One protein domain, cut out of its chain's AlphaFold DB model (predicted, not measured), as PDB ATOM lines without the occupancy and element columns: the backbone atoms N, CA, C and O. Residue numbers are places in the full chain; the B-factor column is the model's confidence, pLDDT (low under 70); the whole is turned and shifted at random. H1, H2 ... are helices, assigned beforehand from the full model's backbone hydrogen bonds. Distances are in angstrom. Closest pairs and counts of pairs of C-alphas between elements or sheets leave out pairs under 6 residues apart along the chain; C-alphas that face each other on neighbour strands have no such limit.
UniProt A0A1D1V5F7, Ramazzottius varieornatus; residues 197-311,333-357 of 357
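What this domain is: This is residues 197 to 311 and 333 to 357 of the 357 residues of a protein of Ramazzottius varieornatus (UniProt A0A1D1V5F7). Three long helices, H1, H2 and H3, lie side by side as an up-and-down bundle, each running against the one before; H4 sticks out beyond the end of H3, and H5 and H6 are only loosely attached. The printed part has 140 residues, with six named helices in the order H1 to H6 along the chain, which hold 121 of them, and no named strand; its class is all helix, and the whole is loose, with a radius of gyration of the C-alphas of 19.3 A and spans of 67 by 30 by 26 A.

How they stand to each other: H1, residues 197 to 228, forms a hairpin with H2, residues 236 to 265; residues 211 to 222 alone touch H2's 242 to 250, closest C-alphas Ala 215 and Phe 246, 6.4 A. H3, residues 269 to 295, touches H1 at 20 degrees, a shallow tilt, closest C-alphas Cys 208 and Glu 280, 5.9 A. H6, residues 341 to 354, is apart from H3. Every O i to N i+4 pair is within hydrogen-bond range in H1, H3 and H6; H2 has 24 of 26.

Where its parts are: H1 spans 46.7 A from C-alpha 197 (262.463, 153.023, 200.344); H6 ends at C-alpha 354 (278.807, 154.818, 185.578).

The domain as a whole: Residues 312 to 332 are cut out, a 37.4 A gap; pLDDT is under 70 in residues 333 to 357.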
ATOM      1  N   ALA A 197     263.695 152.927 201.132       89.06
ATOM      2  CA  ALA A 197     262.463 153.023 200.344       89.06
ATOM      3  C   ALA A 197     261.337 153.774 201.082       89.06
ATOM      4  O   ALA A 197     260.579 154.526 200.466       89.06
ATOM      5  N   VAL A 198     261.232 153.586 202.402       90.69
ATOM      6  CA  VAL A 198     260.192 154.212 203.231       90.69
ATOM      7  C   VAL A 198     260.459 155.707 203.379       90.69
ATOM      8  O   VAL A 198     259.561 156.509 203.108       90.69
ATOM      9  N   GLY A 199     261.692 156.076 203.745       91.62
ATOM     10  CA  GLY A 199     262.102 157.475 203.886       91.62
ATOM     11  C   GLY A 199     261.932 158.249 202.580       91.62
ATOM     12  O   GLY A 199     261.297 159.306 202.562       91.62
ATOM     13  N   LEU A 200     262.384 157.663 201.465       93.06
ATOM     14  CA  LEU A 200     262.261 158.274 200.143       93.06
ATOM     15  C   LEU A 200     260.798 158.497 199.751       93.06
ATOM     16  O   LEU A 200     260.437 159.590 199.330       93.06
ATOM     17  N   LYS A 201     259.930 157.498 199.944       92.56
ATOM     18  CA  LYS A 201     258.505 157.621 199.609       92.56
ATOM     19  C   LYS A 201     257.816 158.728 200.409       92.56
ATOM     20  O   LYS A 201     257.066 159.514 199.825       92.56
ATOM     21  N   LYS A 202     258.045 158.800 201.726       91.56
ATOM     22  CA  LYS A 202     257.440 159.839 202.577       91.56
ATOM     23  C   LYS A 202     257.930 161.233 202.168       91.56
ATOM     24  O   LYS A 202     257.114 162.130 201.968       91.56
ATOM     25  N   PHE A 203     259.234 161.382 201.943       92.44
ATOM     26  CA  PHE A 203     259.831 162.643 201.507       92.44
ATOM     27  C   PHE A 203     259.336 163.087 200.123       92.44
ATOM     28  O   PHE A 203     258.895 164.222 199.953       92.44
ATOM     29  N   CYS A 204     259.307 162.181 199.141       92.56
ATOM     30  CA  CYS A 204     258.758 162.465 197.817       92.56
ATOM     31  C   CYS A 204     257.282 162.868 197.886       92.56
ATOM     32  O   CYS A 204     256.880 163.791 197.188       92.56
ATOM     33  N   THR A 205     256.479 162.221 198.737       92.38
ATOM     34  CA  THR A 205     255.057 162.571 198.912       92.38
ATOM     35  C   THR A 205     254.896 164.004 199.425       92.38
ATOM     36  O   THR A 205     254.076 164.756 198.898       92.38
ATOM     37  N   TYR A 206     255.716 164.409 200.395       92.00
ATOM     38  CA  TYR A 206     255.756 165.783 200.893       92.00
ATOM     39  C   TYR A 206     256.160 166.788 199.811       92.00
ATOM     40  O   TYR A 206     255.461 167.777 199.592       92.00
ATOM     41  N   LEU A 207     257.232 166.507 199.063       91.50
ATOM     42  CA  LEU A 207     257.639 167.364 197.948       91.50
ATOM     43  C   LEU A 207     256.550 167.467 196.877       91.50
ATOM     44  O   LEU A 207     256.320 168.551 196.346       91.50
ATOM     45  N   CYS A 208     255.839 166.373 196.593       91.88
ATOM     46  CA  CYS A 208     254.715 166.388 195.665       91.88
ATOM     47  C   CYS A 208     253.571 167.284 196.166       91.88
ATOM     48  O   CYS A 208     252.980 168.008 195.365       91.88
ATOM     49  N   SER A 209     253.287 167.288 197.474       91.69
ATOM     50  CA  SER A 209     252.320 168.218 198.077       91.69
ATOM     51  C   SER A 209     252.769 169.669 197.901       91.69
ATOM     52  O   SER A 209     252.025 170.474 197.350       91.69
ATOM     53  N   ASN A 210     254.028 169.977 198.224       90.62
ATOM     54  CA  ASN A 210     254.587 171.323 198.070       90.62
ATOM     55  C   ASN A 210     254.568 171.812 196.613       90.62
ATOM     56  O   ASN A 210     254.296 172.983 196.344       90.62
ATOM     57  N   ILE A 211     254.857 170.927 195.654       91.56
ATOM     58  CA  ILE A 211     254.761 171.232 194.220       91.56
ATOM     59  C   ILE A 211     253.302 171.489 193.829       91.56
ATOM     60  O   ILE A 211     253.036 172.429 193.079       91.56
ATOM     61  N   SER A 212     252.357 170.699 194.344       91.88
ATOM     62  CA  SER A 212     250.925 170.896 194.105       91.88
ATOM     63  C   SER A 212     250.433 172.241 194.647       91.88
ATOM     64  O   SER A 212     249.727 172.951 193.934       91.88
ATOM     65  N   ASP A 213     250.842 172.628 195.855       91.56
ATOM     66  CA  ASP A 213     250.433 173.891 196.480       91.56
ATOM     67  C   ASP A 213     251.002 175.097 195.722       91.56
ATOM     68  O   ASP A 213     250.281 176.050 195.408       91.56
ATOM     69  N   LYS A 214     252.277 175.027 195.312       89.69
ATOM     70  CA  LYS A 214     252.894 176.044 194.445       89.69
ATOM     71  C   LYS A 214     252.207 176.118 193.080       89.69
ATOM     72  O   LYS A 214     251.933 177.214 192.594       89.69
ATOM     73  N   ALA A 215     251.885 174.977 192.468       89.00
ATOM     74  CA  ALA A 215     251.147 174.926 191.206       89.00
ATOM     75  C   ALA A 215     249.759 175.570 191.329       89.00
ATOM     76  O   ALA A 215     249.335 176.306 190.435       89.00
ATOM     77  N   GLN A 216     249.063 175.324 192.440       89.69
ATOM     78  CA  GLN A 216     247.754 175.900 192.705       89.69
ATOM     79  C   GLN A 216     247.831 177.418 192.922       89.69
ATOM     80  O   GLN A 216     247.064 178.147 192.297       89.69
ATOM     81  N   SER A 217     248.791 177.904 193.710       90.00
ATOM     82  CA  SER A 217     249.026 179.343 193.908       90.00
ATOM     83  C   SER A 217     249.329 180.075 192.589       90.00
ATOM     84  O   SER A 217     248.769 181.142 192.309       90.00
ATOM     85  N   LEU A 218     250.156 179.466 191.728       87.69
ATOM     86  CA  LEU A 218     250.441 179.977 190.384       87.69
ATOM     87  C   LEU A 218     249.172 180.036 189.519       87.69
ATOM     88  O   LEU A 218     248.929 181.037 188.843       87.69
ATOM     89  N   LEU A 219     248.327 179.000 189.564       85.38
ATOM     90  CA  LEU A 219     247.047 178.976 188.847       85.38
ATOM     91  C   LEU A 219     246.041 180.003 189.379       85.38
ATOM     92  O   LEU A 219     245.293 180.590 188.598       85.38
ATOM     93  N   GLU A 220     245.998 180.234 190.686       86.38
ATOM     94  CA  GLU A 220     245.124 181.233 191.303       86.38
ATOM     95  C   GLU A 220     245.529 182.652 190.911       86.38
ATOM     96  O   GLU A 220     244.671 183.442 190.512       86.38
ATOM     97  N   THR A 221     246.834 182.932 190.908       84.31
ATOM     98  CA  THR A 221     247.387 184.206 190.429       84.31
ATOM     99  C   THR A 221     247.108 184.385 188.937       84.31
ATOM    100  O   THR A 221     246.702 185.453 188.487       84.31
ATOM    101  N   ALA A 222     247.210 183.309 188.154       79.88
ATOM    102  CA  ALA A 222     246.820 183.349 186.754       79.88
ATOM    103  C   ALA A 222     245.333 183.677 186.560       79.88
ATOM    104  O   ALA A 222     244.977 184.487 185.702       79.88
ATOM    105  N   ARG A 223     244.452 183.094 187.379       79.62
ATOM    106  CA  ARG A 223     243.007 183.348 187.334       79.62
ATOM    107  C   ARG A 223     242.636 184.775 187.728       79.62
ATOM    108  O   ARG A 223     241.694 185.308 187.140       79.62
ATOM    109  N   SER A 224     243.312 185.388 188.700       78.31
ATOM    110  CA  SER A 224     243.059 186.787 189.072       78.31
ATOM    111  C   SER A 224     243.517 187.744 187.972       78.31
ATOM    112  O   SER A 224     242.711 188.558 187.520       78.31
ATOM    113  N   SER A 225     244.723 187.564 187.424       74.94
ATOM    114  CA  SER A 225     245.222 188.380 186.305       74.94
ATOM    115  C   SER A 225     244.333 188.287 185.059       74.94
ATOM    116  O   SER A 225     244.118 189.274 184.359       74.94
ATOM    117  N   ILE A 226     243.743 187.114 184.805       70.62
ATOM    118  CA  ILE A 226     242.756 186.902 183.736       70.62
ATOM    119  C   ILE A 226     241.466 187.720 183.943       70.62
ATOM    120  O   ILE A 226     240.840 188.126 182.960       70.62
ATOM    121  N   LYS A 227     241.020 187.919 185.189       68.25
ATOM    122  CA  LYS A 227     239.786 188.664 185.493       68.25
ATOM    123  C   LYS A 227     239.972 190.175 185.366       68.25
ATOM    124  O   LYS A 227     239.016 190.858 185.007       68.25
ATOM    125  N   GLU A 228     241.168 190.673 185.659       61.59
ATOM    126  CA  GLU A 228     241.482 192.106 185.673       61.59
ATOM    127  C   GLU A 228     241.872 192.648 184.292       61.59
ATOM    128  O   GLU A 228     241.512 193.773 183.945       61.59
ATOM    129  N   ALA A 229     242.560 191.854 183.467       57.81
ATOM    130  CA  ALA A 229     242.994 192.290 182.146       57.81
ATOM    131  C   ALA A 229     241.949 192.003 181.047       57.81
ATOM    132  O   ALA A 229     241.312 190.949 180.978       57.81
ATOM    133  N   ASN A 230     241.786 192.960 180.128       56.94
ATOM    134  CA  ASN A 230     240.917 192.821 178.961       56.94
ATOM    135  C   ASN A 230     241.376 191.609 178.122       56.94
ATOM    136  O   ASN A 230     242.545 191.519 177.752       56.94
ATOM    137  N   ARG A 231     240.460 190.688 177.766       56.19
ATOM    138  CA  ARG A 231     240.757 189.386 177.102       56.19
ATOM    139  C   ARG A 231     241.625 189.455 175.830       56.19
ATOM    140  O   ARG A 231     242.040 188.409 175.332       56.19
ATOM    141  N   LYS A 232     241.829 190.646 175.263       52.19
ATOM    142  CA  LYS A 232     242.630 190.885 174.057       52.19
ATOM    143  C   LYS A 232     244.137 190.981 174.329       52.19
ATOM    144  O   LYS A 232     244.886 190.594 173.440       52.19
ATOM    145  N   ASP A 233     244.561 191.377 175.534       52.56
ATOM    146  CA  ASP A 233     245.988 191.546 175.872       52.56
ATOM    147  C   ASP A 233     246.632 190.297 176.496       52.56
ATOM    148  O   ASP A 233     247.855 190.157 176.482       52.56
ATOM    149  N   LEU A 234     245.840 189.320 176.967       58.22
ATOM    150  CA  LEU A 234     246.381 188.035 177.427       58.22
ATOM    151  C   LEU A 234     246.788 187.152 176.236       58.22
ATOM    152  O   LEU A 234     246.047 186.299 175.721       58.22
ATOM    153  N   SER A 235     248.011 187.397 175.778       60.50
ATOM    154  CA  SER A 235     248.731 186.627 174.771       60.50
ATOM    155  C   SER A 235     248.987 185.182 175.221       60.50
ATOM    156  O   SER A 235     249.001 184.856 176.406       60.50
ATOM    157  N   THR A 236     249.232 184.296 174.248       64.50
ATOM    158  CA  THR A 236     249.852 182.970 174.444       64.50
ATOM    159  C   THR A 236     251.100 183.049 175.332       64.50
ATOM    160  O   THR A 236     251.370 182.107 176.069       64.50
ATOM    161  N   SER A 237     251.791 184.195 175.330       72.06
ATOM    162  CA  SER A 237     252.951 184.482 176.178       72.06
ATOM    163  C   SER A 237     252.693 184.263 177.672       72.06
ATOM    164  O   SER A 237     253.541 183.691 178.339       72.06
ATOM    165  N   PHE A 238     251.514 184.630 178.187       78.62
ATOM    166  CA  PHE A 238     251.217 184.535 179.622       78.62
ATOM    167  C   PHE A 238     251.181 183.084 180.127       78.62
ATOM    168  O   PHE A 238     251.733 182.753 181.169       78.62
ATOM    169  N   PHE A 239     250.555 182.186 179.364       77.12
ATOM    170  CA  PHE A 239     250.492 180.770 179.737       77.12
ATOM    171  C   PHE A 239     251.814 180.042 179.504       77.12
ATOM    172  O   PHE A 239     252.118 179.098 180.227       77.12
ATOM    173  N   VAL A 240     252.599 180.479 178.514       81.75
ATOM    174  CA  VAL A 240     253.972 179.993 178.342       81.75
ATOM    175  C   VAL A 240     254.805 180.387 179.557       81.75
ATOM    176  O   VAL A 240     255.459 179.528 180.126       81.75
ATOM    177  N   GLU A 241     254.717 181.637 180.011       83.94
ATOM    178  CA  GLU A 241     255.400 182.112 181.216       83.94
ATOM    179  C   GLU A 241     254.949 181.360 182.477       83.94
ATOM    180  O   GLU A 241     255.789 180.933 183.264       83.94
ATOM    181  N   LEU A 242     253.648 181.090 182.625       85.56
ATOM    182  CA  LEU A 242     253.108 180.286 183.725       85.56
ATOM    183  C   LEU A 242     253.686 178.862 183.754       85.56
ATOM    184  O   LEU A 242     254.143 178.398 184.798       85.56
ATOM    185  N   ILE A 243     253.667 178.164 182.612       86.06
ATOM    186  CA  ILE A 243     254.198 176.797 182.505       86.06
ATOM    187  C   ILE A 243     255.711 176.804 182.722       86.06
ATOM    188  O   ILE A 243     256.220 175.946 183.439       86.06
ATOM    189  N   THR A 244     256.427 177.776 182.153       87.75
ATOM    190  CA  THR A 244     257.864 177.948 182.387       87.75
ATOM    191  C   THR A 244     258.138 178.127 183.874       87.75
ATOM    192  O   THR A 244     258.956 177.397 184.423       87.75
ATOM    193  N   LYS A 245     257.387 178.995 184.565       88.75
ATOM    194  CA  LYS A 245     257.582 179.238 185.997       88.75
ATOM    195  C   LYS A 245     257.310 178.007 186.856       88.75
ATOM    196  O   LYS A 245     258.001 177.755 187.846       88.75
ATOM    197  N   PHE A 246     256.313 177.217 186.471       89.38
ATOM    198  CA  PHE A 246     256.025 175.941 187.113       89.38
ATOM    199  C   PHE A 246     257.164 174.933 186.924       89.38
ATOM    200  O   PHE A 246     257.635 174.350 187.899       89.38
ATOM    201  N   VAL A 247     257.648 174.760 185.694       88.88
ATOM    202  CA  VAL A 247     258.740 173.824 185.394       88.88
ATOM    203  C   VAL A 247     260.047 174.265 186.056       88.88
ATOM    204  O   VAL A 247     260.753 173.416 186.587       88.88
ATOM    205  N   GLU A 248     260.336 175.568 186.117       90.00
ATOM    206  CA  GLU A 248     261.445 176.125 186.907       90.00
ATOM    207  C   GLU A 248     261.331 175.746 188.388       90.00
ATOM    208  O   GLU A 248     262.314 175.352 189.007       90.00
ATOM    209  N   THR A 249     260.125 175.822 188.957       88.88
ATOM    210  CA  THR A 249     259.879 175.466 190.362       88.88
ATOM    211  C   THR A 249     260.167 173.987 190.627       88.88
ATOM    212  O   THR A 249     260.750 173.648 191.656       88.88
ATOM    213  N   VAL A 250     259.775 173.106 189.702       89.75
ATOM    214  CA  VAL A 250     260.055 171.664 189.792       89.75
ATOM    215  C   VAL A 250     261.546 171.387 189.609       89.75
ATOM    216  O   VAL A 250     262.116 170.635 190.393       89.75
ATOM    217  N   ALA A 251     262.185 172.013 188.617       89.88
ATOM    218  CA  ALA A 251     263.617 171.865 188.362       89.88
ATOM    219  C   ALA A 251     264.443 172.287 189.582       89.88
ATOM    220  O   ALA A 251     265.273 171.517 190.053       89.88
ATOM    221  N   HIS A 252     264.125 173.441 190.171       89.88
ATOM    222  CA  HIS A 252     264.798 173.930 191.369       89.88
ATOM    223  C   HIS A 252     264.645 172.974 192.565       89.88
ATOM    224  O   HIS A 252     265.595 172.766 193.320       89.88
ATOM    225  N   ALA A 253     263.473 172.351 192.732       88.38
ATOM    226  CA  ALA A 253     263.265 171.354 193.781       88.38
ATOM    227  C   ALA A 253     264.135 170.103 193.567       88.38
ATOM    228  O   ALA A 253     264.701 169.586 194.526       88.38
ATOM    229  N   VAL A 254     264.272 169.635 192.323       91.06
ATOM    230  CA  VAL A 254     265.143 168.495 191.995       91.06
ATOM    231  C   VAL A 254     266.610 168.847 192.238       91.06
ATOM    232  O   VAL A 254     267.279 168.109 192.949       91.06
ATOM    233  N   GLU A 255     267.078 169.993 191.744       90.56
ATOM    234  CA  GLU A 255     268.469 170.451 191.907       90.56
ATOM    235  C   GLU A 255     268.869 170.616 193.380       90.56
ATOM    236  O   GLU A 255     270.003 170.336 193.761       90.56
ATOM    237  N   THR A 256     267.929 171.040 194.229       90.44
ATOM    238  CA  THR A 256     268.183 171.229 195.665       90.44
ATOM    239  C   THR A 256     268.387 169.896 196.390       90.44
ATOM    240  O   THR A 256     269.261 169.785 197.248       90.44
ATOM    241  N   TYR A 257     267.594 168.872 196.055       90.69
ATOM    242  CA  TYR A 257     267.575 167.602 196.793       90.69
ATOM    243  C   TYR A 257     268.339 166.457 196.116       90.69
ATOM    244  O   TYR A 257     268.615 165.451 196.768       90.69
ATOM    245  N   GLU A 258     268.741 166.601 194.855       88.88
ATOM    246  CA  GLU A 258     269.634 165.671 194.153       88.88
ATOM    247  C   GLU A 258     270.908 165.326 194.948       88.88
ATOM    248  O   GLU A 258     271.104 164.138 195.233       88.88
ATOM    249  N   PRO A 259     271.733 166.299 195.406       90.69
ATOM    250  CA  PRO A 259     272.965 165.976 196.127       90.69
ATOM    251  C   PRO A 259     272.688 165.252 197.448       90.69
ATOM    252  O   PRO A 259     273.486 164.424 197.889       90.69
ATOM    253  N   LEU A 260     271.541 165.529 198.076       90.00
ATOM    254  CA  LEU A 260     271.124 164.892 199.319       90.00
ATOM    255  C   LEU A 260     270.785 163.410 199.101       90.00
ATOM    256  O   LEU A 260     271.213 162.557 199.881       90.00
ATOM    257  N   VAL A 261     270.047 163.086 198.036       91.69
ATOM    258  CA  VAL A 261     269.695 161.697 197.705       91.69
ATOM    259  C   VAL A 261     270.937 160.922 197.266       91.69
ATOM    260  O   VAL A 261     271.169 159.819 197.757       91.69
ATOM    261  N   GLU A 262     271.770 161.497 196.400       89.50
ATOM    262  CA  GLU A 262     272.949 160.804 195.874       89.50
ATOM    263  C   GLU A 262     273.997 160.527 196.963       89.50
ATOM    264  O   GLU A 262     274.539 159.422 197.029       89.50
ATOM    265  N   THR A 263     274.216 161.478 197.879       90.81
ATOM    266  CA  THR A 263     275.206 161.333 198.959       90.81
ATOM    267  C   THR A 263     274.776 160.318 200.022       90.81
ATOM    268  O   THR A 263     275.602 159.529 200.477       90.81
ATOM    269  N   TYR A 264     273.505 160.332 200.448       89.19
ATOM    270  CA  TYR A 264     273.064 159.551 201.616       89.19
ATOM    271  C   TYR A 264     272.307 158.264 201.275       89.19
ATOM    272  O   TYR A 264     272.394 157.300 202.033       89.19
ATOM    273  N   TYR A 265     271.560 158.217 200.168       89.38
ATOM    274  CA  TYR A 265     270.797 157.022 199.777       89.38
ATOM    275  C   TYR A 265     271.581 156.123 198.814       89.38
ATOM    276  O   TYR A 265     271.328 154.921 198.771       89.38
ATOM    277  N   GLY A 266     272.563 156.672 198.095       86.38
ATOM    278  CA  GLY A 266     273.424 155.923 197.182       86.38
ATOM    279  C   GLY A 266     272.825 155.721 195.788       86.38
ATOM    280  O   GLY A 266     271.793 156.293 195.421       86.38
ATOM    281  N   SER A 267     273.503 154.909 194.974       83.25
ATOM    282  CA  SER A 267     273.158 154.717 193.563       83.25
ATOM    283  C   SER A 267     271.806 154.013 193.380       83.25
ATOM    284  O   SER A 267     271.433 153.111 194.125       83.25
ATOM    285  N   GLY A 268     271.043 154.443 192.370       84.38
ATOM    286  CA  GLY A 268     269.727 153.885 192.026       84.38
ATOM    287  C   GLY A 268     268.533 154.615 192.654       84.38
ATOM    288  O   GLY A 268     267.503 154.759 191.998       84.38
ATOM    289  N   TYR A 269     268.668 155.182 193.856       88.62
ATOM    290  CA  TYR A 269     267.558 155.891 194.514       88.62
ATOM    291  C   TYR A 269     267.223 157.243 193.879       88.62
ATOM    292  O   TYR A 269     266.071 157.674 193.939       88.62
ATOM    293  N   LEU A 270     268.186 157.877 193.200       89.62
ATOM    294  CA  LEU A 270     267.942 159.099 192.431       89.62
ATOM    295  C   LEU A 270     266.922 158.871 191.302       89.62
ATOM    296  O   LEU A 270     266.067 159.718 191.059       89.62
ATOM    297  N   PHE A 271     266.956 157.706 190.649       89.75
ATOM    298  CA  PHE A 271     265.986 157.374 189.604       89.75
ATOM    299  C   PHE A 271     264.562 157.315 190.168       89.75
ATOM    300  O   PHE A 271     263.651 157.924 189.609       89.75
ATOM    301  N   HIS A 272     264.383 156.648 191.311       89.81
ATOM    302  CA  HIS A 272     263.089 156.590 191.990       89.81
ATOM    303  C   HIS A 272     262.625 157.972 192.451       89.81
ATOM    304  O   HIS A 272     261.464 158.318 192.253       89.81
ATOM    305  N   PHE A 273     263.525 158.786 193.009       91.69
ATOM    306  CA  PHE A 273     263.227 160.166 193.386       91.69
ATOM    307  C   PHE A 273     262.668 160.970 192.204       91.69
ATOM    308  O   PHE A 273     261.584 161.554 192.300       91.69
ATOM    309  N   VAL A 274     263.367 160.947 191.066       90.31
ATOM    310  CA  VAL A 274     262.947 161.655 189.851       90.31
ATOM    311  C   VAL A 274     261.631 161.097 189.314       90.31
ATOM    312  O   VAL A 274     260.781 161.875 188.895       90.31
ATOM    313  N   GLU A 275     261.407 159.783 189.370       91.06
ATOM    314  CA  GLU A 275     260.149 159.162 188.940       91.06
ATOM    315  C   GLU A 275     258.937 159.694 189.725       91.06
ATOM    316  O   GLU A 275     257.924 160.057 189.116       91.06
ATOM    317  N   TYR A 276     259.053 159.823 191.053       90.75
ATOM    318  CA  TYR A 276     257.997 160.407 191.889       90.75
ATOM    319  C   TYR A 276     257.715 161.866 191.519       90.75
ATOM    320  O   TYR A 276     256.564 162.233 191.264       90.75
ATOM    321  N   ILE A 277     258.760 162.694 191.451       91.25
ATOM    322  CA  ILE A 277     258.614 164.121 191.140       91.25
ATOM    323  C   ILE A 277     258.072 164.323 189.721       91.25
ATOM    324  O   ILE A 277     257.219 165.181 189.492       91.25
ATOM    325  N   GLN A 278     258.505 163.502 188.765       89.69
ATOM    326  CA  GLN A 278     258.026 163.554 187.390       89.69
ATOM    327  C   GLN A 278     256.541 163.193 187.296       89.69
ATOM    328  O   GLN A 278     255.804 163.873 186.586       89.69
ATOM    329  N   SER A 279     256.076 162.174 188.028       90.44
ATOM    330  CA  SER A 279     254.649 161.832 188.077       90.44
ATOM    331  C   SER A 279     253.801 163.009 188.572       90.44
ATOM    332  O   SER A 279     252.707 163.248 188.056       90.44
ATOM    333  N   GLU A 280     254.291 163.762 189.558       89.81
ATOM    334  CA  GLU A 280     253.588 164.946 190.051       89.81
ATOM    335  C   GLU A 280     253.644 166.115 189.064       89.81
ATOM    336  O   GLU A 280     252.633 166.783 188.833       89.81
ATOM    337  N   CYS A 281     254.799 166.329 188.432       90.06
ATOM    338  CA  CYS A 281     254.969 167.327 187.382       90.06
ATOM    339  C   CYS A 281     254.003 167.081 186.214       90.06
ATOM    340  O   CYS A 281     253.305 168.001 185.788       90.06
ATOM    341  N   ASP A 282     253.888 165.831 185.756       89.12
ATOM    342  CA  ASP A 282     252.943 165.421 184.716       89.12
ATOM    343  C   ASP A 282     251.492 165.707 185.157       89.12
ATOM    344  O   ASP A 282     250.711 166.295 184.403       89.12
ATOM    345  N   ARG A 283     251.133 165.361 186.404       89.62
ATOM    346  CA  ARG A 283     249.785 165.574 186.964       89.62
ATOM    347  C   ARG A 283     249.396 167.053 187.016       89.62
ATOM    348  O   ARG A 283     248.291 167.407 186.601       89.62
ATOM    349  N   GLN A 284     250.267 167.915 187.533       88.38
ATOM    350  CA  GLN A 284     249.987 169.350 187.639       88.38
ATOM    351  C   GLN A 284     250.099 170.051 186.280       88.38
ATOM    352  O   GLN A 284     249.275 170.908 185.963       88.38
ATOM    353  N   GLY A 285     251.033 169.627 185.425       86.88
ATOM    354  CA  GLY A 285     251.173 170.131 184.062       86.88
ATOM    355  C   GLY A 285     249.916 169.902 183.220       86.88
ATOM    356  O   GLY A 285     249.463 170.820 182.532       86.88
ATOM    357  N   VAL A 286     249.280 168.728 183.333       87.94
ATOM    358  CA  VAL A 286     247.981 168.465 182.687       87.94
ATOM    359  C   VAL A 286     246.916 169.455 183.164       87.94
ATOM    360  O   VAL A 286     246.245 170.055 182.325       87.94
ATOM    361  N   LYS A 287     246.800 169.711 184.474       86.69
ATOM    362  CA  LYS A 287     245.830 170.687 185.010       86.69
ATOM    363  C   LYS A 287     246.079 172.103 184.482       86.69
ATOM    364  O   LYS A 287     245.126 172.802 184.139       86.69
ATOM    365  N   MET A 288     247.340 172.527 184.375       84.50
ATOM    366  CA  MET A 288     247.686 173.841 183.817       84.50
ATOM    367  C   MET A 288     247.294 173.962 182.341       84.50
ATOM    368  O   MET A 288     246.713 174.968 181.924       84.50
ATOM    369  N   VAL A 289     247.555 172.919 181.549       84.56
ATOM    370  CA  VAL A 289     247.153 172.866 180.136       84.56
ATOM    371  C   VAL A 289     245.629 172.836 179.996       84.56
ATOM    372  O   VAL A 289     245.078 173.514 179.127       84.56
ATOM    373  N   GLU A 290     244.918 172.106 180.852       84.69
ATOM    374  CA  GLU A 290     243.453 172.097 180.871       84.69
ATOM    375  C   GLU A 290     242.873 173.485 181.167       84.69
ATOM    376  O   GLU A 290     241.924 173.913 180.500       84.69
ATOM    377  N   GLU A 291     243.462 174.220 182.109       81.00
ATOM    378  CA  GLU A 291     243.045 175.586 182.427       81.00
ATOM    379  C   GLU A 291     243.274 176.537 181.238       81.00
ATOM    380  O   GLU A 291     242.395 177.333 180.894       81.00
ATOM    381  N   PHE A 292     244.395 176.387 180.522       79.56
ATOM    382  CA  PHE A 292     244.641 177.104 179.267       79.56
ATOM    383  C   PHE A 292     243.589 176.784 178.195       79.56
ATOM    384  O   PHE A 292     243.060 177.686 177.530       79.56
ATOM    385  N   VAL A 293     243.245 175.500 178.042       80.38
ATOM    386  CA  VAL A 293     242.240 175.041 177.077       80.38
ATOM    387  C   VAL A 293     240.864 175.641 177.376       80.38
ATOM    388  O   VAL A 293     240.160 176.070 176.449       80.38
ATOM    389  N   ARG A 294     240.497 175.713 178.662       79.75
ATOM    390  CA  ARG A 294     239.266 176.356 179.143       79.75
ATOM    391  C   ARG A 294     239.268 177.854 178.855       79.75
ATOM    392  O   ARG A 294     238.303 178.349 178.271       79.75
ATOM    393  N   PHE A 295     240.351 178.559 179.184       76.00
ATOM    394  CA  PHE A 295     240.454 180.009 178.996       76.00
ATOM    395  C   PHE A 295     240.296 180.431 177.529       76.00
ATOM    396  O   PHE A 295     239.536 181.345 177.205       76.00
ATOM    397  N   ARG A 296     240.958 179.725 176.606       73.56
ATOM    398  CA  ARG A 296     240.863 180.000 175.163       73.56
ATOM    399  C   ARG A 296     239.553 179.529 174.528       73.56
ATOM    400  O   ARG A 296     239.349 179.755 173.333       73.56
ATOM    401  N   GLN A 297     238.675 178.884 175.302       71.12
ATOM    402  CA  GLN A 297     237.422 178.294 174.832       71.12
ATOM    403  C   GLN A 297     237.635 177.398 173.604       71.12
ATOM    404  O   GLN A 297     236.786 177.345 172.712       71.12
ATOM    405  N   PHE A 298     238.771 176.692 173.523       66.00
ATOM    406  CA  PHE A 298     239.079 175.861 172.356       66.00
ATOM    407  C   PHE A 298     237.990 174.818 172.111       66.00
ATOM    408  O   PHE A 298     237.679 174.534 170.963       66.00
ATOM    409  N   SER A 299     237.358 174.307 173.172       64.81
ATOM    410  CA  SER A 299     236.228 173.380 173.063       64.81
ATOM    411  C   SER A 299     235.017 174.014 172.368       64.81
ATOM    412  O   SER A 299     234.456 173.422 171.449       64.81
ATOM    413  N   GLU A 300     234.651 175.249 172.724       69.38
ATOM    414  CA  GLU A 300     233.535 175.958 172.083       69.38
ATOM    415  C   GLU A 300     233.872 176.367 170.650       69.38
ATOM    416  O   GLU A 300     233.070 176.156 169.743       69.38
ATOM    417  N   ARG A 301     235.094 176.847 170.402       70.56
ATOM    418  CA  ARG A 301     235.563 177.144 169.041       70.56
ATOM    419  C   ARG A 301     235.614 175.884 168.175       70.56
ATOM    420  O   ARG A 301     235.166 175.908 167.034       70.56
ATOM    421  N   ALA A 302     236.062 174.753 168.716       70.94
ATOM    422  CA  ALA A 302     236.055 173.469 168.020       70.94
ATOM    423  C   ALA A 302     234.629 172.966 167.744       70.94
ATOM    424  O   ALA A 302     234.373 172.429 166.666       70.94
ATOM    425  N   LYS A 303     233.678 173.163 168.671       76.19
ATOM    426  CA  LYS A 303     232.249 172.884 168.442       76.19
ATOM    427  C   LYS A 303     231.672 173.784 167.348       76.19
ATOM    428  O   LYS A 303     230.968 173.282 166.478       76.19
ATOM    429  N   GLN A 304     231.996 175.077 167.348       78.19
ATOM    430  CA  GLN A 304     231.571 176.023 166.312       78.19
ATOM    431  C   GLN A 304     232.109 175.626 164.933       78.19
ATOM    432  O   GLN A 304     231.325 175.520 163.994       78.19
ATOM    433  N   ILE A 305     233.402 175.303 164.823       79.19
ATOM    434  CA  ILE A 305     234.025 174.816 163.580       79.19
ATOM    435  C   ILE A 305     233.371 173.510 163.118       79.19
ATOM    436  O   ILE A 305     233.026 173.367 161.948       79.19
ATOM    437  N   ARG A 306     233.124 172.564 164.032       76.56
ATOM    438  CA  ARG A 306     232.456 171.290 163.718       76.56
ATOM    439  C   ARG A 306     231.018 171.492 163.239       76.56
ATOM    440  O   ARG A 306     230.588 170.831 162.295       76.56
ATOM    441  N   ASN A 307     230.280 172.406 163.860       79.38
ATOM    442  CA  ASN A 307     228.922 172.761 163.455       79.38
ATOM    443  C   ASN A 307     228.910 173.479 162.099       79.38
ATOM    444  O   ASN A 307     228.017 173.231 161.291       79.38
ATOM    445  N   PHE A 308     229.917 174.309 161.821       77.06
ATOM    446  CA  PHE A 308     230.102 174.957 160.526       77.06
ATOM    447  C   PHE A 308     230.428 173.934 159.426       77.06
ATOM    448  O   PHE A 308     229.779 173.924 158.385       77.06
ATOM    449  N   ALA A 309     231.332 172.986 159.693       75.06
ATOM    450  CA  ALA A 309     231.650 171.881 158.783       75.06
ATOM    451  C   ALA A 309     230.435 170.964 158.509       75.06
ATOM    452  O   ALA A 309     230.199 170.555 157.371       75.06
ATOM    453  N   ARG A 310     229.603 170.690 159.527       69.88
ATOM    454  CA  ARG A 310     228.334 169.945 159.374       69.88
ATOM    455  C   ARG A 310     227.254 170.703 158.595       69.88
ATOM    456  O   ARG A 310     226.390 170.070 157.998       69.88
ATOM    457  N   ARG A 311     227.254 172.039 158.635       65.31
ATOM    458  CA  ARG A 311     226.328 172.872 157.846       65.31
ATOM    459  C   ARG A 311     226.786 173.006 156.395       65.31
ATOM    460  O   ARG A 311     225.953 172.904 155.505       65.31
ATOM    461  N   LEU A 333     254.755 165.026 179.128       42.88
ATOM    462  CA  LEU A 333     255.821 165.853 179.713       42.88
ATOM    463  C   LEU A 333     257.120 165.049 179.959       42.88
ATOM    464  O   LEU A 333     258.202 165.638 179.929       42.88
ATOM    465  N   ARG A 334     257.044 163.705 179.988       39.84
ATOM    466  CA  ARG A 334     258.171 162.759 179.826       39.84
ATOM    467  C   ARG A 334     259.232 163.200 178.810       39.84
ATOM    468  O   ARG A 334     260.414 163.068 179.086       39.84
ATOM    469  N   LYS A 335     258.857 163.726 177.634       42.00
ATOM    470  CA  LYS A 335     259.842 164.157 176.613       42.00
ATOM    471  C   LYS A 335     260.370 165.578 176.809       42.00
ATOM    472  O   LYS A 335     261.365 165.918 176.177       42.00
ATOM    473  N   MET A 336     259.706 166.403 177.611       39.09
ATOM    474  CA  MET A 336     260.066 167.809 177.796       39.09
ATOM    475  C   MET A 336     261.054 167.979 178.954       39.09
ATOM    476  O   MET A 336     262.027 168.706 178.795       39.09
ATOM    477  N   LEU A 337     260.901 167.210 180.041       40.75
ATOM    478  CA  LEU A 337     261.918 167.130 181.096       40.75
ATOM    479  C   LEU A 337     263.228 166.522 180.568       40.75
ATOM    480  O   LEU A 337     264.285 167.094 180.776       40.75
ATOM    481  N   LEU A 338     263.164 165.469 179.745       41.62
ATOM    482  CA  LEU A 338     264.337 164.887 179.065       41.62
ATOM    483  C   LEU A 338     264.997 165.805 178.012       41.62
ATOM    484  O   LEU A 338     266.103 165.508 177.565       41.62
ATOM    485  N   LYS A 339     264.330 166.883 177.573       39.12
ATOM    486  CA  LYS A 339     264.820 167.819 176.539       39.12
ATOM    487  C   LYS A 339     265.123 169.223 177.055       39.12
ATOM    488  O   LYS A 339     265.571 170.055 176.266       39.12
ATOM    489  N   LEU A 340     264.920 169.499 178.342       39.75
ATOM    490  CA  LEU A 340     265.549 170.662 178.952       39.75
ATOM    491  C   LEU A 340     267.068 170.449 178.853       39.75
ATOM    492  O   LEU A 340     267.552 169.392 179.276       39.75
ATOM    493  N   PRO A 341     267.829 171.401 178.284       42.72
ATOM    494  CA  PRO A 341     269.271 171.248 178.093       42.72
ATOM    495  C   PRO A 341     270.005 170.911 179.404       42.72
ATOM    496  O   PRO A 341     271.017 170.218 179.366       42.72
ATOM    497  N   TYR A 342     269.428 171.277 180.553       43.25
ATOM    498  CA  TYR A 342     269.935 170.973 181.891       43.25
ATOM    499  C   TYR A 342     269.770 169.501 182.325       43.25
ATOM    500  O   TYR A 342     270.721 168.905 182.820       43.25
ATOM    501  N   ILE A 343     268.631 168.850 182.060       42.03
ATOM    502  CA  ILE A 343     268.377 167.458 182.497       42.03
ATOM    503  C   ILE A 343     268.954 166.436 181.500       42.03
ATOM    504  O   ILE A 343     269.421 165.366 181.894       42.03
ATOM    505  N   SER A 344     269.009 166.771 180.204       38.72
ATOM    506  CA  SER A 344     269.689 165.923 179.207       38.72
ATOM    507  C   SER A 344     271.207 165.856 179.436       38.72
ATOM    508  O   SER A 344     271.823 164.816 179.200       38.72
ATOM    509  N   GLY A 345     271.792 166.938 179.971       39.97
ATOM    510  CA  GLY A 345     273.177 166.978 180.431       39.97
ATOM    511  C   GLY A 345     273.408 166.068 181.637       39.97
ATOM    512  O   GLY A 345     274.360 165.299 181.621       39.97
ATOM    513  N   LEU A 346     272.503 166.073 182.622       41.16
ATOM    514  CA  LEU A 346     272.587 165.254 183.843       41.16
ATOM    515  C   LEU A 346     272.497 163.743 183.572       41.16
ATOM    516  O   LEU A 346     273.293 162.970 184.105       41.16
ATOM    517  N   ILE A 347     271.622 163.307 182.661       39.84
ATOM    518  CA  ILE A 347     271.536 161.887 182.274       39.84
ATOM    519  C   ILE A 347     272.778 161.461 181.474       39.84
ATOM    520  O   ILE A 347     273.291 160.363 181.677       39.84
ATOM    521  N   HIS A 348     273.320 162.335 180.617       35.69
ATOM    522  CA  HIS A 348     274.537 162.054 179.846       35.69
ATOM    523  C   HIS A 348     275.825 162.132 180.699       35.69
ATOM    524  O   HIS A 348     276.822 161.480 180.373       35.69
ATOM    525  N   TRP A 349     275.830 162.901 181.793       36.12
ATOM    526  CA  TRP A 349     276.956 162.999 182.730       36.12
ATOM    527  C   TRP A 349     276.971 161.822 183.720       36.12
ATOM    528  O   TRP A 349     278.012 161.188 183.895       36.12
ATOM    529  N   SER A 350     275.803 161.424 184.242       36.09
ATOM    530  CA  SER A 350     275.644 160.234 185.095       36.09
ATOM    531  C   SER A 350     275.950 158.923 184.342       36.09
ATOM    532  O   SER A 350     276.660 158.058 184.858       36.09
ATOM    533  N   TRP A 351     275.558 158.802 183.062       33.06
ATOM    534  CA  TRP A 351     275.951 157.655 182.221       33.06
ATOM    535  C   TRP A 351     277.460 157.592 181.932       33.06
ATOM    536  O   TRP A 351     278.032 156.502 181.898       33.06
ATOM    537  N   LYS A 352     278.137 158.738 181.759       34.34
ATOM    538  CA  LYS A 352     279.597 158.769 181.551       34.34
ATOM    539  C   LYS A 352     280.388 158.383 182.805       34.34
ATOM    540  O   LYS A 352     281.459 157.800 182.659       34.34
ATOM    541  N   HIS A 353     279.871 158.650 184.006       37.00
ATOM    542  CA  HIS A 353     280.535 158.266 185.258       37.00
ATOM    543  C   HIS A 353     280.226 156.832 185.724       37.00
ATOM    544  O   HIS A 353     281.078 156.228 186.372       37.00
ATOM    545  N   CYS A 354     279.085 156.244 185.341       33.62
ATOM    546  CA  CYS A 354     278.807 154.818 185.578       33.62
ATOM    547  C   CYS A 354     279.530 153.869 184.606       33.62
ATOM    548  O   CYS A 354     279.726 152.709 184.943       33.62
ATOM    549  N   SER A 355     279.951 154.330 183.423       30.50
ATOM    550  CA  SER A 355     280.628 153.477 182.431       30.50
ATOM    551  C   SER A 355     282.163 153.466 182.544       30.50
ATOM    552  O   SER A 355     282.825 152.911 181.669       30.50
ATOM    553  N   SER A 356     282.733 154.097 183.579       33.03
ATOM    554  CA  SER A 356     284.187 154.224 183.773       33.03
ATOM    555  C   SER A 356     284.685 153.677 185.123       33.03
ATOM    556  O   SER A 356     285.727 154.122 185.611       33.03
ATOM    557  N   LYS A 357     283.967 152.716 185.714       35.16
ATOM    558  CA  LYS A 357     284.479 151.836 186.772       35.16
ATOM    559  C   LYS A 357     284.323 150.382 186.371       35.16
ATOM    560  O   LYS A 357     283.254 150.060 185.809       35.16
TER     561      LYS A 357